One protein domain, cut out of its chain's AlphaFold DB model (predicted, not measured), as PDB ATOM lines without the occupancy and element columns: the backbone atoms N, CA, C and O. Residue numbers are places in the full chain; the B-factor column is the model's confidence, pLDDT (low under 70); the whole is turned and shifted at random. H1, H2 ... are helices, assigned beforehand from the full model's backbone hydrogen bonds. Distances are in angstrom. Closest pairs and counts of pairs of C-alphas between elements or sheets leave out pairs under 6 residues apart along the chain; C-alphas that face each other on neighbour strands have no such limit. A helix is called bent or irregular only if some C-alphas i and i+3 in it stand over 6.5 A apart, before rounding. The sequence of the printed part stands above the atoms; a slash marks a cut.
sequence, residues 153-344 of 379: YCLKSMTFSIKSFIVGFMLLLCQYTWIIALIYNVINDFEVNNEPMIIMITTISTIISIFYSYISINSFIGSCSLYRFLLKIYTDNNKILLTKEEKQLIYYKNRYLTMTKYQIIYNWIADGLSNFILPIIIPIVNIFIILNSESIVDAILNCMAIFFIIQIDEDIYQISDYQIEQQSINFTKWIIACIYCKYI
ATOM      1  N   TYR A 153       7.749 -42.878 -29.147       72.19
ATOM      2  CA  TYR A 153       6.849 -42.918 -30.307       72.19
ATOM      3  C   TYR A 153       5.398 -42.545 -29.951       72.19
ATOM      4  O   TYR A 153       4.677 -41.991 -30.782       72.19
ATOM      5  N   CYS A 154       4.945 -42.814 -28.718       73.69
ATOM      6  CA  CYS A 154       3.579 -42.492 -28.302       73.69
ATOM      7  C   CYS A 154       3.304 -40.989 -28.184       73.69
ATOM      8  O   CYS A 154       2.150 -40.581 -28.288       73.69
ATOM      9  N   LEU A 155       4.344 -40.162 -28.053       80.69
ATOM     10  CA  LEU A 155       4.218 -38.704 -28.020       80.69
ATOM     11  C   LEU A 155       3.808 -38.119 -29.381       80.69
ATOM     12  O   LEU A 155       3.331 -36.985 -29.430       80.69
ATOM     13  N   LYS A 156       3.971 -38.889 -30.467       77.12
ATOM     14  CA  LYS A 156       3.594 -38.529 -31.844       77.12
ATOM     15  C   LYS A 156       2.641 -39.530 -32.505       77.12
ATOM     16  O   LYS A 156       2.279 -39.342 -33.661       77.12
ATOM     17  N   SER A 157       2.211 -40.583 -31.807       72.44
ATOM     18  CA  SER A 157       1.382 -41.650 -32.378       72.44
ATOM     19  C   SER A 157       0.028 -41.767 -31.688       72.44
ATOM     20  O   SER A 157      -0.104 -41.648 -30.474       72.44
ATOM     21  N   MET A 158      -0.992 -42.087 -32.481       69.94
ATOM     22  CA  MET A 158      -2.331 -42.434 -31.991       69.94
ATOM     23  C   MET A 158      -2.547 -43.939 -31.827       69.94
ATOM     24  O   MET A 158      -3.598 -44.383 -31.354       69.94
ATOM     25  N   THR A 159      -1.589 -44.737 -32.290       69.81
ATOM     26  CA  THR A 159      -1.712 -46.186 -32.354       69.81
ATOM     27  C   THR A 159      -0.663 -46.813 -31.457       69.81
ATOM     28  O   THR A 159       0.512 -46.441 -31.446       69.81
ATOM     29  N   PHE A 160      -1.105 -47.773 -30.662       74.00
ATOM     30  CA  PHE A 160      -0.228 -48.611 -29.877       74.00
ATOM     31  C   PHE A 160       0.241 -49.792 -30.729       74.00
ATOM     32  O   PHE A 160      -0.575 -50.585 -31.210       74.00
ATOM     33  N   SER A 161       1.555 -49.911 -30.911       76.06
ATOM     34  CA  SER A 161       2.172 -51.045 -31.592       76.06
ATOM     35  C   SER A 161       2.433 -52.162 -30.585       76.06
ATOM     36  O   SER A 161       3.368 -52.083 -29.794       76.06
ATOM     37  N   ILE A 162       1.626 -53.228 -30.633       78.44
ATOM     38  CA  ILE A 162       1.818 -54.416 -29.779       78.44
ATOM     39  C   ILE A 162       3.187 -55.055 -30.046       78.44
ATOM     40  O   ILE A 162       3.851 -55.493 -29.113       78.44
ATOM     41  N   LYS A 163       3.634 -55.070 -31.311       79.62
ATOM     42  CA  LYS A 163       4.960 -55.580 -31.677       79.62
ATOM     43  C   LYS A 163       6.057 -54.794 -30.958       79.62
ATOM     44  O   LYS A 163       6.899 -55.406 -30.314       79.62
ATOM     45  N   SER A 164       6.018 -53.462 -31.046       76.38
ATOM     46  CA  SER A 164       7.011 -52.604 -30.390       76.38
ATOM     47  C   SER A 164       6.960 -52.778 -28.877       76.38
ATOM     48  O   SER A 164       7.997 -52.931 -28.257       76.38
ATOM     49  N   PHE A 165       5.760 -52.860 -28.297       82.06
ATOM     50  CA  PHE A 165       5.588 -53.107 -26.868       82.06
ATOM     51  C   PHE A 165       6.229 -54.415 -26.399       82.06
ATOM     52  O   PHE A 165       6.977 -54.393 -25.431       82.06
ATOM     53  N   ILE A 166       5.965 -55.539 -27.075       84.94
ATOM     54  CA  ILE A 166       6.529 -56.842 -26.683       84.94
ATOM     55  C   ILE A 166       8.052 -56.818 -26.802       84.94
ATOM     56  O   ILE A 166       8.738 -57.243 -25.878       84.94
ATOM     57  N   VAL A 167       8.573 -56.302 -27.921       84.25
ATOM     58  CA  VAL A 167      10.021 -56.194 -28.147       84.25
ATOM     59  C   VAL A 167      10.662 -55.334 -27.064       84.25
ATOM     60  O   VAL A 167      11.590 -55.786 -26.407       84.25
ATOM     61  N   GLY A 168      10.117 -54.144 -26.813       82.06
ATOM     62  CA  GLY A 168      10.618 -53.249 -25.779       82.06
ATOM     63  C   GLY A 168      10.550 -53.832 -24.378       82.06
ATOM     64  O   GLY A 168      11.476 -53.665 -23.594       82.06
ATOM     65  N   PHE A 169       9.449 -54.504 -24.043       86.44
ATOM     66  CA  PHE A 169       9.274 -55.110 -22.728       86.44
ATOM     67  C   PHE A 169      10.317 -56.203 -22.480       86.44
ATOM     68  O   PHE A 169      10.960 -56.212 -21.433       86.44
ATOM     69  N   MET A 170      10.521 -57.093 -23.455       87.88
ATOM     70  CA  MET A 170      11.537 -58.147 -23.363       87.88
ATOM     71  C   MET A 170      12.949 -57.574 -23.289       87.88
ATOM     72  O   MET A 170      13.799 -58.097 -22.574       87.88
ATOM     73  N   LEU A 171      13.185 -56.485 -24.009       86.00
ATOM     74  CA  LEU A 171      14.461 -55.800 -24.039       86.00
ATOM     75  C   LEU A 171      14.794 -55.154 -22.688       86.00
ATOM     76  O   LEU A 171      15.861 -55.424 -22.144       86.00
ATOM     77  N   LEU A 172      13.851 -54.410 -22.100       87.25
ATOM     78  CA  LEU A 172      13.992 -53.865 -20.746       87.25
ATOM     79  C   LEU A 172      14.242 -54.979 -19.728       87.25
ATOM     80  O   LEU A 172      15.121 -54.866 -18.879       87.25
ATOM     81  N   LEU A 173      13.490 -56.079 -19.820       89.94
ATOM     82  CA  LEU A 173      13.672 -57.224 -18.933       89.94
ATOM     83  C   LEU A 173      15.083 -57.812 -19.059       89.94
ATOM     84  O   LEU A 173      15.714 -58.097 -18.042       89.94
ATOM     85  N   CYS A 174      15.598 -57.945 -20.281       88.81
ATOM     86  CA  CYS A 174      16.958 -58.409 -20.537       88.81
ATOM     87  C   CYS A 174      18.004 -57.468 -19.917       88.81
ATOM     88  O   CYS A 174      18.832 -57.911 -19.122       88.81
ATOM     89  N   GLN A 175      17.908 -56.163 -20.194       87.50
ATOM     90  CA  GLN A 175      18.837 -55.153 -19.680       87.50
ATOM     91  C   GLN A 175      18.893 -55.137 -18.153       87.50
ATOM     92  O   GLN A 175      19.976 -55.165 -17.573       87.50
ATOM     93  N   TYR A 176      17.736 -55.136 -17.487       90.00
ATOM     94  CA  TYR A 176      17.689 -55.134 -16.027       90.00
ATOM     95  C   TYR A 176      18.173 -56.458 -15.429       90.00
ATOM     96  O   TYR A 176      18.859 -56.436 -14.411       90.00
ATOM     97  N   THR A 177      17.891 -57.599 -16.066       90.00
ATOM     98  CA  THR A 177      18.426 -58.896 -15.618       90.00
ATOM     99  C   THR A 177      19.952 -58.905 -15.691       90.00
ATOM    100  O   THR A 177      20.607 -59.324 -14.740       90.00
ATOM    101  N   TRP A 178      20.528 -58.394 -16.782       86.81
ATOM    102  CA  TRP A 178      21.977 -58.285 -16.940       86.81
ATOM    103  C   TRP A 178      22.603 -57.319 -15.941       86.81
ATOM    104  O   TRP A 178      23.573 -57.686 -15.290       86.81
ATOM    105  N   ILE A 179      22.032 -56.127 -15.748       86.25
ATOM    106  CA  ILE A 179      22.536 -55.166 -14.757       86.25
ATOM    107  C   ILE A 179      22.500 -55.765 -13.348       86.25
ATOM    108  O   ILE A 179      23.476 -55.643 -12.615       86.25
ATOM    109  N   ILE A 180      21.414 -56.442 -12.968       88.44
ATOM    110  CA  ILE A 180      21.308 -57.088 -11.652       88.44
ATOM    111  C   ILE A 180      22.351 -58.201 -11.504       88.44
ATOM    112  O   ILE A 180      23.007 -58.272 -10.468       88.44
ATOM    113  N   ALA A 181      22.533 -59.043 -12.524       86.62
ATOM    114  CA  ALA A 181      23.539 -60.103 -12.504       86.62
ATOM    115  C   ALA A 181      24.965 -59.538 -12.384       86.62
ATOM    116  O   ALA A 181      25.760 -60.027 -11.585       86.62
ATOM    117  N   LEU A 182      25.265 -58.470 -13.126       83.50
ATOM    118  CA  LEU A 182      26.546 -57.773 -13.061       83.50
ATOM    119  C   LEU A 182      26.792 -57.162 -11.678       83.50
ATOM    120  O   LEU A 182      27.860 -57.356 -11.108       83.50
ATOM    121  N   ILE A 183      25.794 -56.480 -11.110       85.12
ATOM    122  CA  ILE A 183      25.876 -55.921  -9.755       85.12
ATOM    123  C   ILE A 183      26.096 -57.032  -8.724       85.12
ATOM    124  O   ILE A 183      26.924 -56.874  -7.834       85.12
ATOM    125  N   TYR A 184      25.385 -58.155  -8.839       87.44
ATOM    126  CA  TYR A 184      25.544 -59.288  -7.928       87.44
ATOM    127  C   TYR A 184      26.960 -59.876  -7.977       87.44
ATOM    128  O   TYR A 184      27.557 -60.100  -6.927       87.44
ATOM    129  N   ASN A 185      27.517 -60.069  -9.176       81.12
ATOM    130  CA  ASN A 185      28.885 -60.569  -9.337       81.12
ATOM    131  C   ASN A 185      29.917 -59.593  -8.768       81.12
ATOM    132  O   ASN A 185      30.801 -60.008  -8.029       81.12
ATOM    133  N   VAL A 186      29.760 -58.294  -9.040       80.25
ATOM    134  CA  VAL A 186      30.606 -57.255  -8.440       80.25
ATOM    135  C   VAL A 186      30.509 -57.289  -6.911       80.25
ATOM    136  O   VAL A 186      31.511 -57.169  -6.229       80.25
ATOM    137  N   ILE A 187      29.329 -57.462  -6.320       82.94
ATOM    138  CA  ILE A 187      29.217 -57.456  -4.853       82.94
ATOM    139  C   ILE A 187      29.937 -58.650  -4.209       82.94
ATOM    140  O   ILE A 187      30.481 -58.498  -3.116       82.94
ATOM    141  N   ASN A 188      29.933 -59.818  -4.853       84.06
ATOM    142  CA  ASN A 188      30.486 -61.034  -4.257       84.06
ATOM    143  C   ASN A 188      31.989 -61.204  -4.494       84.06
ATOM    144  O   ASN A 188      32.684 -61.616  -3.570       84.06
ATOM    145  N   ASP A 189      32.474 -60.862  -5.690       79.88
ATOM    146  CA  ASP A 189      33.820 -61.224  -6.158       79.88
ATOM    147  C   ASP A 189      34.625 -60.002  -6.649       79.88
ATOM    148  O   ASP A 189      35.404 -60.101  -7.596       79.88
ATOM    149  N   PHE A 190      34.419 -58.819  -6.057       84.31
ATOM    150  CA  PHE A 190      35.165 -57.620  -6.456       84.31
ATOM    151  C   PHE A 190      36.565 -57.558  -5.844       84.31
ATOM    152  O   PHE A 190      36.732 -57.403  -4.632       84.31
ATOM    153  N   GLU A 191      37.564 -57.564  -6.721       84.56
ATOM    154  CA  GLU A 191      38.963 -57.303  -6.431       84.56
ATOM    155  C   GLU A 191      39.498 -56.219  -7.380       84.56
ATOM    156  O   GLU A 191      39.322 -56.261  -8.596       84.56
ATOM    157  N   VAL A 192      40.151 -55.195  -6.829       84.44
ATOM    158  CA  VAL A 192      40.641 -54.070  -7.635       84.44
ATOM    159  C   VAL A 192      41.915 -54.468  -8.373       84.44
ATOM    160  O   VAL A 192      42.948 -54.706  -7.742       84.44
ATOM    161  N   ASN A 193      41.888 -54.425  -9.706       86.38
ATOM    162  CA  ASN A 193      43.098 -54.532 -10.504       86.38
ATOM    163  C   ASN A 193      43.853 -53.190 -10.529       86.38
ATOM    164  O   ASN A 193      43.371 -52.174 -11.034       86.38
ATOM    165  N   ASN A 194      45.071 -53.197  -9.983       88.00
ATOM    166  CA  ASN A 194      45.929 -52.017  -9.873       88.00
ATOM    167  C   ASN A 194      46.775 -51.747 -11.132       88.00
ATOM    168  O   ASN A 194      47.639 -50.867 -11.113       88.00
ATOM    169  N   GLU A 195      46.569 -52.490 -12.224       91.50
ATOM    170  CA  GLU A 195      47.286 -52.266 -13.474       91.50
ATOM    171  C   GLU A 195      46.948 -50.873 -14.059       91.50
ATOM    172  O   GLU A 195      45.782 -50.584 -14.354       91.50
ATOM    173  N   PRO A 196      47.947 -49.995 -14.302       91.31
ATOM    174  CA  PRO A 196      47.702 -48.622 -14.754       91.31
ATOM    175  C   PRO A 196      46.885 -48.518 -16.050       91.31
ATOM    176  O   PRO A 196      46.098 -47.584 -16.215       91.31
ATOM    177  N   MET A 197      47.044 -49.480 -16.966       92.25
ATOM    178  CA  MET A 197      46.289 -49.518 -18.221       92.25
ATOM    179  C   MET A 197      44.797 -49.767 -17.991       92.25
ATOM    180  O   MET A 197      43.969 -49.118 -18.629       92.25
ATOM    181  N   ILE A 198      44.439 -50.646 -17.054       89.62
ATOM    182  CA  ILE A 198      43.041 -50.950 -16.719       89.62
ATOM    183  C   ILE A 198      42.388 -49.743 -16.040       89.62
ATOM    184  O   ILE A 198      41.272 -49.359 -16.398       89.62
ATOM    185  N   ILE A 199      43.111 -49.058 -15.149       88.88
ATOM    186  CA  ILE A 199      42.648 -47.807 -14.527       88.88
ATOM    187  C   ILE A 199      42.397 -46.726 -15.592       88.88
ATOM    188  O   ILE A 199      41.377 -46.027 -15.559       88.88
ATOM    189  N   MET A 200      43.293 -46.603 -16.577       91.31
ATOM    190  CA  MET A 200      43.126 -45.667 -17.692       91.31
ATOM    191  C   MET A 200      41.891 -46.008 -18.539       91.31
ATOM    192  O   MET A 200      41.077 -45.120 -18.808       91.31
ATOM    193  N   ILE A 201      41.712 -47.280 -18.921       88.75
ATOM    194  CA  ILE A 201      40.543 -47.752 -19.686       88.75
ATOM    195  C   ILE A 201      39.252 -47.473 -18.915       88.75
ATOM    196  O   ILE A 201      38.311 -46.918 -19.483       88.75
ATOM    197  N   THR A 202      39.232 -47.780 -17.616       90.25
ATOM    198  CA  THR A 202      38.099 -47.502 -16.724       90.25
ATOM    199  C   THR A 202      37.743 -46.021 -16.758       90.25
ATOM    200  O   THR A 202      36.588 -45.662 -16.977       90.25
ATOM    201  N   THR A 203      38.736 -45.144 -16.591       89.69
ATOM    202  CA  THR A 203      38.526 -43.691 -16.540       89.69
ATOM    203  C   THR A 203      37.939 -43.169 -17.851       89.69
ATOM    204  O   THR A 203      36.923 -42.471 -17.843       89.69
ATOM    205  N   ILE A 204      38.534 -43.540 -18.990       90.56
ATOM    206  CA  ILE A 204      38.078 -43.102 -20.317       90.56
ATOM    207  C   ILE A 204      36.672 -43.641 -20.610       90.56
ATOM    208  O   ILE A 204      35.789 -42.873 -20.995       90.56
ATOM    209  N   SER A 205      36.441 -44.937 -20.381       89.12
ATOM    210  CA  SER A 205      35.138 -45.577 -20.592       89.12
ATOM    211  C   SER A 205      34.048 -44.936 -19.734       89.12
ATOM    212  O   SER A 205      32.965 -44.612 -20.225       89.12
ATOM    213  N   THR A 206      34.359 -44.647 -18.470       88.94
ATOM    214  CA  THR A 206      33.434 -43.984 -17.548       88.94
ATOM    215  C   THR A 206      33.061 -42.594 -18.054       88.94
ATOM    216  O   THR A 206      31.874 -42.282 -18.136       88.94
ATOM    217  N   ILE A 207      34.032 -41.780 -18.477       90.12
ATOM    218  CA  ILE A 207      33.767 -40.444 -19.036       90.12
ATOM    219  C   ILE A 207      32.834 -40.536 -20.251       90.12
ATOM    220  O   ILE A 207      31.836 -39.817 -20.317       90.12
ATOM    221  N   ILE A 208      33.113 -41.446 -21.188       88.00
ATOM    222  CA  ILE A 208      32.274 -41.644 -22.379       88.00
ATOM    223  C   ILE A 208      30.860 -42.091 -21.975       88.00
ATOM    224  O   ILE A 208      29.876 -41.548 -22.480       88.00
ATOM    225  N   SER A 209      30.739 -43.023 -21.024       86.62
ATOM    226  CA  SER A 209      29.441 -43.504 -20.536       86.62
ATOM    227  C   SER A 209      28.622 -42.396 -19.862       86.62
ATOM    228  O   SER A 209      27.408 -42.329 -20.059       86.62
ATOM    229  N   ILE A 210      29.266 -41.468 -19.143       88.88
ATOM    230  CA  ILE A 210      28.615 -40.292 -18.550       88.88
ATOM    231  C   ILE A 210      28.098 -39.359 -19.648       88.88
ATOM    232  O   ILE A 210      26.947 -38.926 -19.582       88.88
ATOM    233  N   PHE A 211      28.906 -39.075 -20.676       88.12
ATOM    234  CA  PHE A 211      28.472 -38.243 -21.804       88.12
ATOM    235  C   PHE A 211      27.279 -38.847 -22.538       88.12
ATOM    236  O   PHE A 211      26.322 -38.133 -22.844       88.12
ATOM    237  N   TYR A 212      27.301 -40.157 -22.785       83.69
ATOM    238  CA  TYR A 212      26.162 -40.840 -23.387       83.69
ATOM    239  C   TYR A 212      24.920 -40.728 -22.491       83.69
ATOM    240  O   TYR A 212      23.842 -40.337 -22.945       83.69
ATOM    241  N   SER A 213      25.085 -41.003 -21.197       87.00
ATOM    242  CA  SER A 213      23.990 -41.000 -20.224       87.00
ATOM    243  C   SER A 213      23.352 -39.625 -20.065       87.00
ATOM    244  O   SER A 213      22.133 -39.521 -19.947       87.00
ATOM    245  N   TYR A 214      24.149 -38.558 -20.152       88.44
ATOM    246  CA  TYR A 214      23.664 -37.180 -20.145       88.44
ATOM    247  C   TYR A 214      22.652 -36.908 -21.266       88.44
ATOM    248  O   TYR A 214      21.629 -36.260 -21.032       88.44
ATOM    249  N   ILE A 215      22.891 -37.430 -22.473       84.00
ATOM    250  CA  ILE A 215      21.979 -37.247 -23.610       84.00
ATOM    251  C   ILE A 215      20.641 -37.948 -23.341       84.00
ATOM    252  O   ILE A 215      19.583 -37.346 -23.539       84.00
ATOM    253  N   SER A 216      20.671 -39.190 -22.854       84.06
ATOM    254  CA  SER A 216      19.459 -39.966 -22.556       84.06
ATOM    255  C   SER A 216      18.651 -39.360 -21.405       84.06
ATOM    256  O   SER A 216      17.440 -39.167 -21.536       84.06
ATOM    257  N   ILE A 217      19.325 -38.941 -20.328       87.38
ATOM    258  CA  ILE A 217      18.692 -38.281 -19.178       87.38
ATOM    259  C   ILE A 217      18.023 -36.973 -19.611       87.38
ATOM    260  O   ILE A 217      16.866 -36.724 -19.265       87.38
ATOM    261  N   ASN A 218      18.705 -36.151 -20.409       87.00
ATOM    262  CA  ASN A 218      18.120 -34.917 -20.930       87.00
ATOM    263  C   ASN A 218      16.922 -35.176 -21.842       87.00
ATOM    264  O   ASN A 218      15.931 -34.446 -21.761       87.00
ATOM    265  N   SER A 219      16.985 -36.222 -22.670       85.00
ATOM    266  CA  SER A 219      15.861 -36.654 -23.503       85.00
ATOM    267  C   SER A 219      14.635 -36.989 -22.641       85.00
ATOM    268  O   SER A 219      13.545 -36.475 -22.905       85.00
ATOM    269  N   PHE A 220      14.811 -37.748 -21.551       88.38
ATOM    270  CA  PHE A 220      13.732 -38.072 -20.607       88.38
ATOM    271  C   PHE A 220      13.189 -36.841 -19.859       88.38
ATOM    272  O   PHE A 220      11.977 -36.642 -19.738       88.38
ATOM    273  N   ILE A 221      14.065 -35.961 -19.366       88.38
ATOM    274  CA  ILE A 221      13.642 -34.718 -18.698       88.38
ATOM    275  C   ILE A 221      12.829 -33.851 -19.672       88.38
ATOM    276  O   ILE A 221      11.797 -33.278 -19.305       88.38
ATOM    277  N   GLY A 222      13.257 -33.795 -20.935       85.50
ATOM    278  CA  GLY A 222      12.541 -33.130 -22.014       85.50
ATOM    279  C   GLY A 222      11.154 -33.728 -22.265       85.50
ATOM    280  O   GLY A 222      10.172 -32.972 -22.341       85.50
ATOM    281  N   SER A 223      11.061 -35.063 -22.326       88.56
ATOM    282  CA  SER A 223       9.834 -35.821 -22.609       88.56
ATOM    283  C   SER A 223       8.789 -35.718 -21.490       88.56
ATOM    284  O   SER A 223       7.590 -35.663 -21.774       88.56
ATOM    285  N   CYS A 224       9.204 -35.575 -20.225       89.62
ATOM    286  CA  CYS A 224       8.306 -35.498 -19.064       89.62
ATOM    287  C   CYS A 224       7.185 -34.454 -19.213       89.62
ATOM    288  O   CYS A 224       6.024 -34.711 -18.887       89.62
ATOM    289  N   SER A 225       7.519 -33.261 -19.711       88.56
ATOM    290  CA  SER A 225       6.540 -32.184 -19.927       88.56
ATOM    291  C   SER A 225       5.482 -32.531 -20.986       88.56
ATOM    292  O   SER A 225       4.316 -32.152 -20.837       88.56
ATOM    293  N   LEU A 226       5.869 -33.301 -22.006       90.31
ATOM    294  CA  LEU A 226       5.000 -33.747 -23.092       90.31
ATOM    295  C   LEU A 226       4.102 -34.899 -22.635       90.31
ATOM    296  O   LEU A 226       2.897 -34.848 -22.868       90.31
ATOM    297  N   TYR A 227       4.646 -35.874 -21.893       90.50
ATOM    298  CA  TYR A 227       3.856 -36.938 -21.263       90.50
ATOM    299  C   TYR A 227       2.770 -36.368 -20.350       90.50
ATOM    300  O   TYR A 227       1.600 -36.735 -20.468       90.50
ATOM    301  N   ARG A 228       3.132 -35.424 -19.470       90.00
ATOM    302  CA  ARG A 228       2.174 -34.761 -18.568       90.00
ATOM    303  C   ARG A 228       1.060 -34.063 -19.335       90.00
ATOM    304  O   ARG A 228      -0.107 -34.184 -18.968       90.00
ATOM    305  N   PHE A 229       1.408 -33.358 -20.405       89.31
ATOM    306  CA  PHE A 229       0.421 -32.684 -21.235       89.31
ATOM    307  C   PHE A 229      -0.505 -33.656 -21.963       89.31
ATOM    308  O   PHE A 229      -1.720 -33.471 -21.952       89.31
ATOM    309  N   LEU A 230       0.048 -34.721 -22.541       87.94
ATOM    310  CA  LEU A 230      -0.743 -35.736 -23.219       87.94
ATOM    311  C   LEU A 230      -1.715 -36.412 -22.241       87.94
ATOM    312  O   LEU A 230      -2.900 -36.548 -22.535       87.94
ATOM    313  N   LEU A 231      -1.255 -36.749 -21.033       87.69
ATOM    314  CA  LEU A 231      -2.109 -37.287 -19.971       87.69
ATOM    315  C   LEU A 231      -3.208 -36.310 -19.541       87.69
ATOM    316  O   LEU A 231      -4.326 -36.754 -19.265       87.69
ATOM    317  N   LYS A 232      -2.913 -35.003 -19.505       87.69
ATOM    318  CA  LYS A 232      -3.904 -33.954 -19.240       87.69
ATOM    319  C   LYS A 232      -4.982 -33.945 -20.323       87.69
ATOM    320  O   LYS A 232      -6.144 -34.130 -19.991       87.69
ATOM    321  N   ILE A 233      -4.610 -33.896 -21.607       84.69
ATOM    322  CA  ILE A 233      -5.568 -33.961 -22.728       84.69
ATOM    323  C   ILE A 233      -6.461 -35.204 -22.629       84.69
ATOM    324  O   ILE A 233      -7.680 -35.098 -22.759       84.69
ATOM    325  N   TYR A 234      -5.877 -36.380 -22.386       79.06
ATOM    326  CA  TYR A 234      -6.638 -37.630 -22.282       79.06
ATOM    327  C   TYR A 234      -7.559 -37.674 -21.056       79.06
ATOM    328  O   TYR A 234      -8.570 -38.369 -21.092       79.06
ATOM    329  N   THR A 235      -7.220 -36.956 -19.981       80.44
ATOM    330  CA  THR A 235      -8.049 -36.864 -18.769       80.44
ATOM    331  C   THR A 235      -9.176 -35.847 -18.948       80.44
ATOM    332  O   THR A 235     -10.328 -36.133 -18.628       80.44
ATOM    333  N   ASP A 236      -8.868 -34.686 -19.522       77.44
ATOM    334  CA  ASP A 236      -9.819 -33.589 -19.707       77.44
ATOM    335  C   ASP A 236     -10.873 -33.928 -20.767       77.44
ATOM    336  O   ASP A 236     -11.983 -33.394 -20.759       77.44
ATOM    337  N   ASN A 237     -10.560 -34.840 -21.683       71.06
ATOM    338  CA  ASN A 237     -11.431 -35.222 -22.780       71.06
ATOM    339  C   ASN A 237     -11.785 -36.711 -22.688       71.06
ATOM    340  O   ASN A 237     -11.525 -37.469 -23.609       71.06
ATOM    341  N   ASN A 238     -12.424 -37.156 -21.601       53.34
ATOM    342  CA  ASN A 238     -12.792 -38.572 -21.426       53.34
ATOM    343  C   ASN A 238     -13.707 -39.146 -22.531       53.34
ATOM    344  O   ASN A 238     -13.727 -40.357 -22.702       53.34
ATOM    345  N   LYS A 239     -14.404 -38.322 -23.336       50.00
ATOM    346  CA  LYS A 239     -15.104 -38.777 -24.564       50.00
ATOM    347  C   LYS A 239     -14.152 -39.240 -25.683       50.00
ATOM    348  O   LYS A 239     -14.592 -39.836 -26.658       50.00
ATOM    349  N   ILE A 240     -12.846 -39.015 -25.526       50.50
ATOM    350  CA  ILE A 240     -11.781 -39.679 -26.289       50.50
ATOM    351  C   ILE A 240     -11.766 -41.192 -25.991       50.50
ATOM    352  O   ILE A 240     -11.413 -41.991 -26.860       50.50
ATOM    353  N   LEU A 241     -12.207 -41.616 -24.800       46.19
ATOM    354  CA  LEU A 241     -12.544 -43.008 -24.526       46.19
ATOM    355  C   LEU A 241     -13.958 -43.293 -25.025       46.19
ATOM    356  O   LEU A 241     -14.945 -43.066 -24.333       46.19
ATOM    357  N   LEU A 242     -14.018 -43.876 -26.218       45.09
ATOM    358  CA  LEU A 242     -15.201 -44.567 -26.721       45.09
ATOM    359  C   LEU A 242     -15.816 -45.430 -25.616       45.09
ATOM    360  O   LEU A 242     -15.105 -46.196 -24.944       45.09
ATOM    361  N   THR A 243     -17.129 -45.322 -25.444       40.88
ATOM    362  CA  THR A 243     -17.881 -46.185 -24.528       40.88
ATOM    363  C   THR A 243     -17.697 -47.662 -24.913       40.88
ATOM    364  O   THR A 243     -17.319 -47.991 -26.041       40.88
ATOM    365  N   LYS A 244     -17.904 -48.600 -23.974       41.56
ATOM    366  CA  LYS A 244     -17.747 -50.049 -24.246       41.56
ATOM    367  C   LYS A 244     -18.614 -50.518 -25.424       41.56
ATOM    368  O   LYS A 244     -18.169 -51.375 -26.181       41.56
ATOM    369  N   GLU A 245     -19.795 -49.934 -25.590       40.59
ATOM    370  CA  GLU A 245     -20.733 -50.230 -26.677       40.59
ATOM    371  C   GLU A 245     -20.228 -49.689 -28.022       40.59
ATOM    372  O   GLU A 245     -20.200 -50.417 -29.015       40.59
ATOM    373  N   GLU A 246     -19.678 -48.470 -28.051       44.84
ATOM    374  CA  GLU A 246     -19.031 -47.924 -29.250       44.84
ATOM    375  C   GLU A 246     -17.760 -48.704 -29.621       44.84
ATOM    376  O   GLU A 246     -17.495 -48.932 -30.798       44.84
ATOM    377  N   LYS A 247     -16.998 -49.211 -28.645       42.22
ATOM    378  CA  LYS A 247     -15.828 -50.078 -28.898       42.22
ATOM    379  C   LYS A 247     -16.186 -51.415 -29.558       42.22
ATOM    380  O   LYS A 247     -15.332 -51.983 -30.243       42.22
ATOM    381  N   GLN A 248     -17.402 -51.928 -29.348       40.81
ATOM    382  CA  GLN A 248     -17.863 -53.198 -29.925       40.81
ATOM    383  C   GLN A 248     -18.363 -53.072 -31.366       40.81
ATOM    384  O   GLN A 248     -18.379 -54.069 -32.091       40.81
ATOM    385  N   LEU A 249     -18.688 -51.861 -31.829       46.28
ATOM    386  CA  LEU A 249     -18.934 -51.634 -33.247       46.28
ATOM    387  C   LEU A 249     -17.670 -52.017 -34.033       46.28
ATOM    388  O   LEU A 249     -16.587 -51.465 -33.817       46.28
ATOM    389  N   ILE A 250     -17.823 -52.936 -34.997       41.88
ATOM    390  CA  ILE A 250     -16.786 -53.372 -35.961       41.88
ATOM    391  C   ILE A 250     -16.031 -52.166 -36.548       41.88
ATOM    392  O   ILE A 250     -14.842 -52.240 -36.863       41.88
ATOM    393  N   TYR A 251     -16.722 -51.031 -36.637       38.09
ATOM    394  CA  TYR A 251     -16.219 -49.726 -37.016       38.09
ATOM    395  C   TYR A 251     -15.024 -49.228 -36.199       38.09
ATOM    396  O   TYR A 251     -14.176 -48.624 -36.827       38.09
ATOM    397  N   TYR A 252     -14.899 -49.462 -34.885       40.78
ATOM    398  CA  TYR A 252     -13.804 -48.929 -34.048       40.78
ATOM    399  C   TYR A 252     -12.664 -49.921 -33.815       40.78
ATOM    400  O   TYR A 252     -11.494 -49.535 -33.875       40.78
ATOM    401  N   LYS A 253     -12.978 -51.216 -33.688       41.72
ATOM    402  CA  LYS A 253     -11.980 -52.302 -33.644       41.72
ATOM    403  C   LYS A 253     -11.064 -52.302 -34.886       41.72
ATOM    404  O   LYS A 253      -9.912 -52.708 -34.818       41.72
ATOM    405  N   ASN A 254     -11.561 -51.764 -36.005       40.94
ATOM    406  CA  ASN A 254     -10.889 -51.691 -37.303       40.94
ATOM    407  C   ASN A 254     -10.108 -50.386 -37.588       40.94
ATOM    408  O   ASN A 254      -9.622 -50.235 -38.717       40.94
ATOM    409  N   ARG A 255     -10.014 -49.450 -36.625       45.47
ATOM    410  CA  ARG A 255      -9.511 -48.065 -36.814       45.47
ATOM    411  C   ARG A 255      -8.134 -47.752 -36.259       45.47
ATOM    412  O   ARG A 255      -7.669 -46.633 -36.443       45.47
ATOM    413  N   TYR A 256      -7.496 -48.711 -35.598       53.62
ATOM    414  CA  TYR A 256      -6.147 -48.588 -35.035       53.62
ATOM    415  C   TYR A 256      -5.934 -47.450 -34.012       53.62
ATOM    416  O   TYR A 256      -4.818 -47.302 -33.536       53.62
ATOM    417  N   LEU A 257      -6.966 -46.698 -33.605       56.88
ATOM    418  CA  LEU A 257      -6.918 -45.810 -32.433       56.88
ATOM    419  C   LEU A 257      -6.910 -46.674 -31.173       56.88
ATOM    420  O   LEU A 257      -7.951 -46.997 -30.604       56.88
ATOM    421  N   THR A 258      -5.723 -47.136 -30.809       63.19
ATOM    422  CA  THR A 258      -5.520 -48.082 -29.712       63.19
ATOM    423  C   THR A 258      -4.774 -47.470 -28.545       63.19
ATOM    424  O   THR A 258      -4.640 -48.172 -27.550       63.19
ATOM    425  N   MET A 259      -4.317 -46.212 -28.647       73.31
ATOM    426  CA  MET A 259      -3.620 -45.516 -27.567       73.31
ATOM    427  C   MET A 259      -4.597 -45.074 -26.468       73.31
ATOM    428  O   MET A 259      -5.641 -44.479 -26.721       73.31
ATOM    429  N   THR A 260      -4.250 -45.380 -25.226       76.81
ATOM    430  CA  THR A 260      -5.041 -45.150 -24.018       76.81
ATOM    431  C   THR A 260      -4.175 -44.484 -22.961       76.81
ATOM    432  O   THR A 260      -2.948 -44.592 -22.985       76.81
ATOM    433  N   LYS A 261      -4.821 -43.863 -21.969       81.50
ATOM    434  CA  LYS A 261      -4.139 -43.268 -20.811       81.50
ATOM    435  C   LYS A 261      -3.147 -44.239 -20.160       81.50
ATOM    436  O   LYS A 261      -2.025 -43.848 -19.867       81.50
ATOM    437  N   TYR A 262      -3.531 -45.503 -19.983       83.56
ATOM    438  CA  TYR A 262      -2.668 -46.512 -19.363       83.56
ATOM    439  C   TYR A 262      -1.439 -46.853 -20.208       83.56
ATOM    440  O   TYR A 262      -0.367 -47.041 -19.647       83.56
ATOM    441  N   GLN A 263      -1.558 -46.884 -21.537       85.81
ATOM    442  CA  GLN A 263      -0.396 -47.101 -22.406       85.81
ATOM    443  C   GLN A 263       0.552 -45.901 -22.401       85.81
ATOM    444  O   GLN A 263       1.759 -46.094 -22.443       85.81
ATOM    445  N   ILE A 264       0.025 -44.677 -22.297       86.19
ATOM    446  CA  ILE A 264       0.855 -43.474 -22.146       86.19
ATOM    447  C   ILE A 264       1.604 -43.511 -20.810       86.19
ATOM    448  O   ILE A 264       2.799 -43.248 -20.782       86.19
ATOM    449  N   ILE A 265       0.926 -43.881 -19.714       87.94
ATOM    450  CA  ILE A 265       1.566 -44.058 -18.399       87.94
ATOM    451  C   ILE A 265       2.645 -45.140 -18.470       87.94
ATOM    452  O   ILE A 265       3.753 -44.920 -17.996       87.94
ATOM    453  N   TYR A 266       2.338 -46.284 -19.082       89.50
ATOM    454  CA  TYR A 266       3.306 -47.360 -19.262       89.50
ATOM    455  C   TYR A 266       4.538 -46.882 -20.039       89.50
ATOM    456  O   TYR A 266       5.650 -47.072 -19.563       89.50
ATOM    457  N   ASN A 267       4.355 -46.220 -21.186       88.56
ATOM    458  CA  ASN A 267       5.475 -45.723 -21.984       88.56
ATOM    459  C   ASN A 267       6.279 -44.659 -21.237       88.56
ATOM    460  O   ASN A 267       7.495 -44.647 -21.358       88.56
ATOM    461  N   TRP A 268       5.634 -43.818 -20.426       91.44
ATOM    462  CA  TRP A 268       6.346 -42.863 -19.581       91.44
ATOM    463  C   TRP A 268       7.219 -43.565 -18.532       91.44
ATOM    464  O   TRP A 268       8.373 -43.189 -18.338       91.44
ATOM    465  N   ILE A 269       6.696 -44.609 -17.882       91.00
ATOM    466  CA  ILE A 269       7.467 -45.416 -16.927       91.00
ATOM    467  C   ILE A 269       8.613 -46.131 -17.649       91.00
ATOM    468  O   ILE A 269       9.745 -46.067 -17.184       91.00
ATOM    469  N   ALA A 270       8.343 -46.767 -18.789       89.00
ATOM    470  CA  ALA A 270       9.346 -47.472 -19.582       89.00
ATOM    471  C   ALA A 270      10.454 -46.530 -20.088       89.00
ATOM    472  O   ALA A 270      11.629 -46.866 -19.969       89.00
ATOM    473  N   ASP A 271      10.099 -45.325 -20.551       88.56
ATOM    474  CA  ASP A 271      11.053 -44.272 -20.918       88.56
ATOM    475  C   ASP A 271      11.911 -43.862 -19.714       88.56
ATOM    476  O   ASP A 271      13.120 -43.723 -19.846       88.56
ATOM    477  N   GLY A 272      11.322 -43.753 -18.517       89.81
ATOM    478  CA  GLY A 272      12.069 -43.498 -17.283       89.81
ATOM    479  C   GLY A 272      13.011 -44.640 -16.894       89.81
ATOM    480  O   GLY A 272      14.150 -44.401 -16.501       89.81
ATOM    481  N   LEU A 273      12.580 -45.893 -17.040       89.38
ATOM    482  CA  LEU A 273      13.430 -47.050 -16.757       89.38
ATOM    483  C   LEU A 273      14.614 -47.141 -17.730       89.38
ATOM    484  O   LEU A 273      15.725 -47.395 -17.276       89.38
ATOM    485  N   SER A 274      14.384 -46.919 -19.028       86.12
ATOM    486  CA  SER A 274      15.394 -47.042 -20.096       86.12
ATOM    487  C   SER A 274      16.300 -45.805 -20.207       86.12
ATOM    488  O   SER A 274      17.514 -45.945 -20.300       86.12
ATOM    489  N   ASN A 275      15.753 -44.586 -20.131       86.75
ATOM    490  CA  ASN A 275      16.485 -43.345 -20.440       86.75
ATOM    491  C   ASN A 275      16.846 -42.501 -19.215       86.75
ATOM    492  O   ASN A 275      17.575 -41.521 -19.356       86.75
ATOM    493  N   PHE A 276      16.379 -42.866 -18.017       89.12
ATOM    494  CA  PHE A 276      16.746 -42.174 -16.779       89.12
ATOM    495  C   PHE A 276      17.439 -43.090 -15.772       89.12
ATOM    496  O   PHE A 276      18.569 -42.812 -15.390       89.12
ATOM    497  N   ILE A 277      16.816 -44.202 -15.376       90.62
ATOM    498  CA  ILE A 277      17.399 -45.094 -14.362       90.62
ATOM    499  C   ILE A 277      18.605 -45.856 -14.919       90.62
ATOM    500  O   ILE A 277      19.679 -45.799 -14.317       90.62
ATOM    501  N   LEU A 278      18.456 -46.523 -16.071       87.31
ATOM    502  CA  LEU A 278      19.544 -47.279 -16.701       87.31
ATOM    503  C   LEU A 278      20.806 -46.413 -16.889       87.31
ATOM    504  O   LEU A 278      21.867 -46.808 -16.405       87.31
ATOM    505  N   PRO A 279      20.723 -45.206 -17.491       87.81
ATOM    506  CA  PRO A 279      21.910 -44.401 -17.762       87.81
ATOM    507  C   PRO A 279      22.540 -43.803 -16.497       87.81
ATOM    508  O   PRO A 279      23.705 -43.430 -16.511       87.81
ATOM    509  N   ILE A 280      21.820 -43.728 -15.374       88.81
ATOM    510  CA  ILE A 280      22.427 -43.362 -14.084       88.81
ATOM    511  C   ILE A 280      23.247 -44.528 -13.519       88.81
ATOM    512  O   ILE A 280      24.335 -44.320 -12.985       88.81
ATOM    513  N   ILE A 281      22.728 -45.752 -13.622       88.19
ATOM    514  CA  ILE A 281      23.342 -46.942 -13.021       88.19
ATOM    515  C   ILE A 281      24.563 -47.404 -13.823       88.19
ATOM    516  O   ILE A 281      25.565 -47.811 -13.238       88.19
ATOM    517  N   ILE A 282      24.500 -47.329 -15.152       85.25
ATOM    518  CA  ILE A 282      25.526 -47.903 -16.026       85.25
ATOM    519  C   ILE A 282      26.929 -47.339 -15.775       85.25
ATOM    520  O   ILE A 282      27.827 -48.155 -15.591       85.25
ATOM    521  N   PRO A 283      27.169 -46.014 -15.703       86.94
ATOM    522  CA  PRO A 283      28.507 -45.492 -15.427       86.94
ATOM    523  C   PRO A 283      29.088 -45.997 -14.105       86.94
ATOM    524  O   PRO A 283      30.287 -46.236 -14.013       86.94
ATOM    525  N   ILE A 284      28.240 -46.194 -13.091       86.88
ATOM    526  CA  ILE A 284      28.651 -46.702 -11.778       86.88
ATOM    527  C   ILE A 284      29.092 -48.159 -11.912       86.88
ATOM    528  O   ILE A 284      30.200 -48.508 -11.519       86.88
ATOM    529  N   VAL A 285      28.247 -48.999 -12.510       85.62
ATOM    530  CA  VAL A 285      28.535 -50.423 -12.730       85.62
ATOM    531  C   VAL A 285      29.770 -50.610 -13.619       85.62
ATOM    532  O   VAL A 285      30.587 -51.490 -13.362       85.62
ATOM    533  N   ASN A 286      29.954 -49.735 -14.608       85.69
ATOM    534  CA  ASN A 286      31.089 -49.737 -15.525       85.69
ATOM    535  C   ASN A 286      32.435 -49.568 -14.814       85.69
ATOM    536  O   ASN A 286      33.389 -50.269 -15.142       85.69
ATOM    537  N   ILE A 287      32.499 -48.700 -13.800       87.81
ATOM    538  CA  ILE A 287      33.710 -48.534 -12.988       87.81
ATOM    539  C   ILE A 287      34.092 -49.864 -12.340       87.81
ATOM    540  O   ILE A 287      35.234 -50.299 -12.451       87.81
ATOM    541  N   PHE A 288      33.137 -50.520 -11.681       87.69
ATOM    542  CA  PHE A 288      33.424 -51.736 -10.930       87.69
ATOM    543  C   PHE A 288      33.778 -52.918 -11.828       87.69
ATOM    544  O   PHE A 288      34.716 -53.640 -11.518       87.69
ATOM    545  N   ILE A 289      33.076 -53.106 -12.947       86.06
ATOM    546  CA  ILE A 289      33.350 -54.236 -13.843       86.06
ATOM    547  C   ILE A 289      34.729 -54.094 -14.487       86.06
ATOM    548  O   ILE A 289      35.491 -55.054 -14.482       86.06
ATOM    549  N   ILE A 290      35.064 -52.918 -15.033       86.38
ATOM    550  CA  ILE A 290      36.347 -52.744 -15.728       86.38
ATOM    551  C   ILE A 290      37.510 -52.821 -14.730       86.38
ATOM    552  O   ILE A 290      38.538 -53.412 -15.046       86.38
ATOM    553  N   LEU A 291      37.354 -52.282 -13.514       88.19
ATOM    554  CA  LEU A 291      38.385 -52.405 -12.478       88.19
ATOM    555  C   LEU A 291      38.573 -53.837 -11.977       88.19
ATOM    556  O   LEU A 291      39.665 -54.152 -11.514       88.19
ATOM    557  N   ASN A 292      37.546 -54.683 -12.074       88.06
ATOM    558  CA  ASN A 292      37.624 -56.095 -11.699       88.06
ATOM    559  C   ASN A 292      38.242 -56.980 -12.795       88.06
ATOM    560  O   ASN A 292      38.339 -58.191 -12.621       88.06
ATOM    561  N   SER A 293      38.606 -56.419 -13.951       88.56
ATOM    562  CA  SER A 293      39.117 -57.215 -15.063       88.56
ATOM    563  C   SER A 293      40.492 -57.803 -14.773       88.56
ATOM    564  O   SER A 293      41.411 -57.097 -14.363       88.56
ATOM    565  N   GLU A 294      40.666 -59.089 -15.075       87.56
ATOM    566  CA  GLU A 294      41.922 -59.818 -14.842       87.56
ATOM    567  C   GLU A 294      43.031 -59.416 -15.829       87.56
ATOM    568  O   GLU A 294      44.219 -59.586 -15.560       87.56
ATOM    569  N   SER A 295      42.652 -58.888 -16.997       90.50
ATOM    570  CA  SER A 295      43.584 -58.488 -18.053       90.50
ATOM    571  C   SER A 295      43.090 -57.271 -18.833       90.50
ATOM    572  O   SER A 295      41.898 -56.971 -18.867       90.50
ATOM    573  N   ILE A 296      44.001 -56.610 -19.554       88.19
ATOM    574  CA  ILE A 296      43.666 -55.512 -20.476       88.19
ATOM    575  C   ILE A 296      42.628 -55.947 -21.525       88.19
ATOM    576  O   ILE A 296      41.726 -55.180 -21.856       88.19
ATOM    577  N   VAL A 297      42.745 -57.167 -22.063       89.12
ATOM    578  CA  VAL A 297      41.808 -57.676 -23.080       89.12
ATOM    579  C   VAL A 297      40.410 -57.817 -22.487       89.12
ATOM    580  O   VAL A 297      39.439 -57.392 -23.111       89.12
ATOM    581  N   ASP A 298      40.318 -58.347 -21.270       86.88
ATOM    582  CA  ASP A 298      39.058 -58.460 -20.543       86.88
ATOM    583  C   ASP A 298      38.453 -57.078 -20.234       86.88
ATOM    584  O   ASP A 298      37.283 -56.834 -20.522       86.88
ATOM    585  N   ALA A 299      39.272 -56.115 -19.801       85.44
ATOM    586  CA  ALA A 299      38.842 -54.736 -19.558       85.44
ATOM    587  C   ALA A 299      38.243 -54.077 -20.816       85.44
ATOM    588  O   ALA A 299      37.236 -53.367 -20.745       85.44
ATOM    589  N   ILE A 300      38.835 -54.331 -21.989       85.81
ATOM    590  CA  ILE A 300      38.325 -53.840 -23.277       85.81
ATOM    591  C   ILE A 300      36.998 -54.523 -23.642       85.81
ATOM    592  O   ILE A 300      36.067 -53.846 -24.086       85.81
ATOM    593  N   LEU A 301      36.888 -55.842 -23.460       85.88
ATOM    594  CA  LEU A 301      35.662 -56.590 -23.753       85.88
ATOM    595  C   LEU A 301      34.508 -56.162 -22.843       85.88
ATOM    596  O   LEU A 301      33.413 -55.894 -23.341       85.88
ATOM    597  N   ASN A 302      34.766 -56.016 -21.544       84.88
ATOM    598  CA  ASN A 302      33.787 -55.549 -20.567       84.88
ATOM    599  C   ASN A 302      33.317 -54.124 -20.874       84.88
ATOM    600  O   ASN A 302      32.116 -53.851 -20.862       84.88
ATOM    601  N   CYS A 303      34.242 -53.238 -21.254       83.06
ATOM    602  CA  CYS A 303      33.917 -51.899 -21.741       83.06
ATOM    603  C   CYS A 303      32.961 -51.947 -22.949       83.06
ATOM    604  O   CYS A 303      31.915 -51.297 -22.932       83.06
ATOM    605  N   MET A 304      33.265 -52.750 -23.978       80.75
ATOM    606  CA  MET A 304      32.406 -52.867 -25.166       80.75
ATOM    607  C   MET A 304      31.030 -53.463 -24.848       80.75
ATOM    608  O   MET A 304      30.019 -52.951 -25.329       80.75
ATOM    609  N   ALA A 305      30.971 -54.515 -24.029       79.69
ATOM    610  CA  ALA A 305      29.722 -55.173 -23.658       79.69
ATOM    611  C   ALA A 305      28.741 -54.196 -22.993       79.69
ATOM    612  O   ALA A 305      27.553 -54.200 -23.305       79.69
ATOM    613  N   ILE A 306      29.240 -53.302 -22.139       76.25
ATOM    614  CA  ILE A 306      28.417 -52.307 -21.444       76.25
ATOM    615  C   ILE A 306      27.850 -51.268 -22.419       76.25
ATOM    616  O   ILE A 306      26.676 -50.911 -22.312       76.25
ATOM    617  N   PHE A 307      28.619 -50.838 -23.423       74.00
ATOM    618  CA  PHE A 307      28.096 -49.968 -24.483       74.00
ATOM    619  C   PHE A 307      27.030 -50.658 -25.345       74.00
ATOM    620  O   PHE A 307      26.058 -50.010 -25.734       74.00
ATOM    621  N   PHE A 308      27.135 -51.970 -25.574       73.75
ATOM    622  CA  PHE A 308      26.071 -52.726 -26.245       73.75
ATOM    623  C   PHE A 308      24.763 -52.737 -25.443       73.75
ATOM    624  O   PHE A 308      23.699 -52.547 -26.027       73.75
ATOM    625  N   ILE A 309      24.822 -52.894 -24.114       71.25
ATOM    626  CA  ILE A 309      23.627 -52.839 -23.244       71.25
ATOM    627  C   ILE A 309      22.893 -51.504 -23.405       71.25
ATOM    628  O   ILE A 309      21.662 -51.466 -23.398       71.25
ATOM    629  N   ILE A 310      23.659 -50.428 -23.577       66.94
ATOM    630  CA  ILE A 310      23.168 -49.065 -23.733       66.94
ATOM    631  C   ILE A 310      22.534 -48.819 -25.117       66.94
ATOM    632  O   ILE A 310      21.479 -48.194 -25.200       66.94
ATOM    633  N   GLN A 311      23.172 -49.271 -26.201       70.06
ATOM    634  CA  GLN A 311      22.780 -48.914 -27.578       70.06
ATOM    635  C   GLN A 311      21.666 -49.785 -28.176       70.06
ATOM    636  O   GLN A 311      21.044 -49.396 -29.164       70.06
ATOM    637  N   ILE A 312      21.373 -50.937 -27.568       69.44
ATOM    638  CA  ILE A 312      20.386 -51.909 -28.065       69.44
ATOM    639  C   ILE A 312      18.987 -51.285 -28.300       69.44
ATOM    640  O   ILE A 312      18.302 -51.665 -29.253       69.44
ATOM    641  N   ASP A 313      18.573 -50.294 -27.504       62.94
ATOM    642  CA  ASP A 313      17.276 -49.606 -27.649       62.94
ATOM    643  C   ASP A 313      17.194 -48.750 -28.917       62.94
ATOM    644  O   ASP A 313      16.119 -48.620 -29.511       62.94
ATOM    645  N   GLU A 314      18.312 -48.134 -29.309       64.12
ATOM    646  CA  GLU A 314      18.382 -47.187 -30.425       64.12
ATOM    647  C   GLU A 314      18.362 -47.919 -31.771       64.12
ATOM    648  O   GLU A 314      17.684 -47.486 -32.705       64.12
ATOM    649  N   ASP A 315      19.025 -49.073 -31.850       62.28
ATOM    650  CA  ASP A 315      19.174 -49.824 -33.099       62.28
ATOM    651  C   ASP A 315      17.937 -50.657 -33.459       62.28
ATOM    652  O   ASP A 315      17.637 -50.879 -34.635       62.28
ATOM    653  N   ILE A 316      17.172 -51.109 -32.461       64.62
ATOM    654  CA  ILE A 316      16.024 -52.004 -32.682       64.62
ATOM    655  C   ILE A 316      14.790 -51.258 -33.203       64.62
ATOM    656  O   ILE A 316      13.896 -51.871 -33.801       64.62
ATOM    657  N   TYR A 317      14.730 -49.937 -33.023       61.66
ATOM    658  CA  TYR A 317      13.569 -49.142 -33.403       61.66
ATOM    659  C   TYR A 317      13.896 -48.023 -34.391       61.66
ATOM    660  O   TYR A 317      13.747 -46.840 -34.104       61.66
ATOM    661  N   GLN A 318      14.258 -48.412 -35.612       62.50
ATOM    662  CA  GLN A 318      14.365 -47.476 -36.728       62.50
ATOM    663  C   GLN A 318      12.993 -47.278 -37.389       62.50
ATOM    664  O   GLN A 318      12.512 -48.117 -38.154       62.50
ATOM    665  N   ILE A 319      12.343 -46.154 -37.081       66.25
ATOM    666  CA  ILE A 319      11.236 -45.631 -37.889       66.25
ATOM    667  C   ILE A 319      11.837 -44.711 -38.958       66.25
ATOM    668  O   ILE A 319      12.686 -43.884 -38.643       66.25
ATOM    669  N   SER A 320      11.374 -44.806 -40.206       68.00
ATOM    670  CA  SER A 320      11.777 -43.838 -41.233       68.00
ATOM    671  C   SER A 320      11.218 -42.439 -40.955       68.00
ATOM    672  O   SER A 320      10.092 -42.295 -40.469       68.00
ATOM    673  N   ASP A 321      11.950 -41.395 -41.348       67.88
ATOM    674  CA  ASP A 321      11.518 -39.997 -41.185       67.88
ATOM    675  C   ASP A 321      10.119 -39.745 -41.763       67.88
ATOM    676  O   ASP A 321       9.276 -39.105 -41.133       67.88
ATOM    677  N   TYR A 322       9.819 -40.359 -42.911       71.38
ATOM    678  CA  TYR A 322       8.494 -40.312 -43.530       71.38
ATOM    679  C   TYR A 322       7.385 -40.840 -42.605       71.38
ATOM    680  O   TYR A 322       6.308 -40.249 -42.499       71.38
ATOM    681  N   GLN A 323       7.623 -41.960 -41.917       70.06
ATOM    682  CA  GLN A 323       6.650 -42.538 -40.992       70.06
ATOM    683  C   GLN A 323       6.489 -41.675 -39.733       70.06
ATOM    684  O   GLN A 323       5.367 -41.530 -39.244       70.06
ATOM    685  N   ILE A 324       7.572 -41.072 -39.230       72.44
ATOM    686  CA  ILE A 324       7.542 -40.137 -38.091       72.44
ATOM    687  C   ILE A 324       6.711 -38.898 -38.437       72.44
ATOM    688  O   ILE A 324       5.850 -38.467 -37.660       72.44
ATOM    689  N   GLU A 325       6.941 -38.328 -39.616       73.50
ATOM    690  CA  GLU A 325       6.220 -37.153 -40.093       73.50
ATOM    691  C   GLU A 325       4.736 -37.459 -40.307       73.50
ATOM    692  O   GLU A 325       3.864 -36.740 -39.813       73.50
ATOM    693  N   GLN A 326       4.437 -38.588 -40.951       74.50
ATOM    694  CA  GLN A 326       3.069 -39.046 -41.142       74.50
ATOM    695  C   GLN A 326       2.347 -39.242 -39.800       74.50
ATOM    696  O   GLN A 326       1.201 -38.812 -39.647       74.50
ATOM    697  N   GLN A 327       2.992 -39.870 -38.811       75.62
ATOM    698  CA  GLN A 327       2.428 -40.031 -37.468       75.62
ATOM    699  C   GLN A 327       2.144 -38.675 -36.810       75.62
ATOM    700  O   GLN A 327       1.036 -38.472 -36.317       75.62
ATOM    701  N   SER A 328       3.078 -37.727 -36.912       78.62
ATOM    702  CA  SER A 328       2.948 -36.373 -36.356       78.62
ATOM    703  C   SER A 328       1.751 -35.614 -36.940       78.62
ATOM    704  O   SER A 328       0.951 -35.041 -36.194       78.62
ATOM    705  N   ILE A 329       1.576 -35.658 -38.265       75.62
ATOM    706  CA  ILE A 329       0.420 -35.074 -38.964       75.62
ATOM    707  C   ILE A 329      -0.880 -35.684 -38.443       75.62
ATOM    708  O   ILE A 329      -1.824 -34.975 -38.087       75.62
ATOM    709  N   ASN A 330      -0.927 -37.012 -38.380       73.81
ATOM    710  CA  ASN A 330      -2.137 -37.729 -38.010       73.81
ATOM    711  C   ASN A 330      -2.515 -37.466 -36.544       73.81
ATOM    712  O   ASN A 330      -3.682 -37.228 -36.235       73.81
ATOM    713  N   PHE A 331      -1.527 -37.468 -35.651       78.88
ATOM    714  CA  PHE A 331      -1.685 -37.140 -34.238       78.88
ATOM    715  C   PHE A 331      -2.223 -35.721 -34.035       78.88
ATOM    716  O   PHE A 331      -3.173 -35.524 -33.279       78.88
ATOM    717  N   THR A 332      -1.681 -34.750 -34.769       81.06
ATOM    718  CA  THR A 332      -2.112 -33.343 -34.726       81.06
ATOM    719  C   THR A 332      -3.581 -33.203 -35.106       81.06
ATOM    720  O   THR A 332      -4.365 -32.620 -34.355       81.06
ATOM    721  N   LYS A 333      -3.976 -33.793 -36.242       75.94
ATOM    722  CA  LYS A 333      -5.369 -33.794 -36.713       75.94
ATOM    723  C   LYS A 333      -6.317 -34.351 -35.660       75.94
ATOM    724  O   LYS A 333      -7.368 -33.774 -35.394       75.94
ATOM    725  N   TRP A 334      -5.934 -35.467 -35.054       75.12
ATOM    726  CA  TRP A 334      -6.751 -36.144 -34.061       75.12
ATOM    727  C   TRP A 334      -6.883 -35.370 -32.753       75.12
ATOM    728  O   TRP A 334      -7.997 -35.244 -32.258       75.12
ATOM    729  N   ILE A 335      -5.801 -34.792 -32.223       79.25
ATOM    730  CA  ILE A 335      -5.883 -33.963 -31.012       79.25
ATOM    731  C   ILE A 335      -6.805 -32.763 -31.232       79.25
ATOM    732  O   ILE A 335      -7.679 -32.512 -30.400       79.25
ATOM    733  N   ILE A 336      -6.648 -32.057 -32.356       80.25
ATOM    734  CA  ILE A 336      -7.501 -30.911 -32.701       80.25
ATOM    735  C   ILE A 336      -8.960 -31.355 -32.767       80.25
ATOM    736  O   ILE A 336      -9.812 -30.758 -32.116       80.25
ATOM    737  N   ALA A 337      -9.233 -32.438 -33.496       73.38
ATOM    738  CA  ALA A 337     -10.566 -32.999 -33.644       73.38
ATOM    739  C   ALA A 337     -11.210 -33.360 -32.296       73.38
ATOM    740  O   ALA A 337     -12.365 -33.023 -32.044       73.38
ATOM    741  N   CYS A 338     -10.460 -34.020 -31.415       74.25
ATOM    742  CA  CYS A 338     -10.950 -34.443 -30.111       74.25
ATOM    743  C   CYS A 338     -11.276 -33.265 -29.191       74.25
ATOM    744  O   CYS A 338     -12.346 -33.252 -28.582       74.25
ATOM    745  N   ILE A 339     -10.374 -32.283 -29.097       78.12
ATOM    746  CA  ILE A 339     -10.606 -31.092 -28.272       78.12
ATOM    747  C   ILE A 339     -11.798 -30.316 -28.834       78.12
ATOM    748  O   ILE A 339     -12.712 -29.970 -28.092       78.12
ATOM    749  N   TYR A 340     -11.837 -30.112 -30.149       76.06
ATOM    750  CA  TYR A 340     -12.884 -29.343 -30.809       76.06
ATOM    751  C   TYR A 340     -14.280 -29.978 -30.654       76.06
ATOM    752  O   TYR A 340     -15.219 -29.318 -30.204       76.06
ATOM    753  N   CYS A 341     -14.428 -31.280 -30.929       72.06
ATOM    754  CA  CYS A 341     -15.720 -31.973 -30.829       72.06
ATOM    755  C   CYS A 341     -16.264 -32.090 -29.400       72.06
ATOM    756  O   CYS A 341     -17.469 -32.255 -29.222       72.06
ATOM    757  N   LYS A 342     -15.418 -31.989 -28.364       76.06
ATOM    758  CA  LYS A 342     -15.904 -31.937 -26.976       76.06
ATOM    759  C   LYS A 342     -16.792 -30.713 -26.741       76.06
ATOM    760  O   LYS A 342     -17.780 -30.814 -26.012       76.06
ATOM    761  N   TYR A 343     -16.419 -29.578 -27.327       74.75
ATOM    762  CA  TYR A 343     -17.105 -28.303 -27.132       74.75
ATOM    763  C   TYR A 343     -18.140 -28.018 -28.220       74.75
ATOM    764  O   TYR A 343     -19.092 -27.293 -27.950       74.75
ATOM    765  N   ILE A 344     -18.009 -28.640 -29.399       72.38
ATOM    766  CA  ILE A 344     -18.987 -28.565 -30.495       72.38
ATOM    767  C   ILE A 344     -19.366 -29.980 -30.951       72.38
ATOM    768  O   ILE A 344     -18.776 -30.515 -31.897       72.38
TER     769      ILE A 344
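AT A GLANCE: This is residues 153 to 344 of the 379 residues of an uncharacterized protein of seawater metagenome (UniProt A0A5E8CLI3). A long rod of helices: H1, H2, H5a and H6 make a loose up-and-down bundle, each running against the one before it, with the arms H5a and H5b of the bent helix H5 between the long helices H2 and H1. At one end of the rod H7 lies near H2, and residues 243 to 251, which hold the short H3, stick out. The printed part has 192 residues, with seven named helices in the order H1 to H7 and no named strand; its class is all helix. It is loose, with a radius of gyration of the C-alphas of 21.6 A, and spans 72 by 28 by 27 A.

HOW THE PARTS SIT: H2, residues 196 to 236, is the longest helix, with a kink of 26 degrees near residue 225. H5, residues 261 to 291, was assigned as one helix by its hydrogen bonds but is bent, with C-alphas 280 and 283 6.6 A apart; its arms H5a, residues 261 to 280, and H5b, residues 283 to 291, stand at a steep tilt of 39 degrees. H2 touches H5a, closest C-alphas Ser 213 and Pro 279 at 4.7 A, at a shallow tilt of 18 degrees, opposite ways. H6, residues 296 to 316, is irregular, with C-alphas 310 and 313 7.1 A apart. H5b and H6 form a helical hairpin at a shallow tilt of 28 degrees, closest C-alphas Ile 290 and Ala 299 at 5.0 A. H1, residues 162 to 189, touches H5b with residues 179 to 186 alone, closest C-alphas Val 186 and Phe 288 at 6.7 A. H1 and H2 are apart. H7, residues 321 to 343, touches no helix but is near H2. H3, residues 244 to 248, and H4, residues 250 to 253, are close but not clearly touching, with the C-alphas of Lys 247 and Lys 253 closest at 6.5 A. Every O i to N i+4 pair is within hydrogen-bond range in H1 and H3, against 34 of 37 in H2, 13 of 16 in H5a, 4 of 5 in H5b, 15 of 17 in H6 and 18 of 19 in H7; H4 is too short for such a pair.

IN THESE COORDINATES: H2 is 59.7 A long, from C-alpha 196 at (47.702, -48.622, -14.754). H1 is 40.4 A long, from C-alpha 162 at (1.818, -54.416, -29.779). H7 is 34.0 A long and ends at C-alpha 343 at (-17.105, -28.303, -27.132).

THE WHOLE: The C-alphas farthest apart, of Glu 195 and Ile 344, are 72.4 A apart. The printed part has no cut, and no link is long. Mean pLDDT of the printed part is 78.5, with 34 residues under 70, among them 238 to 258.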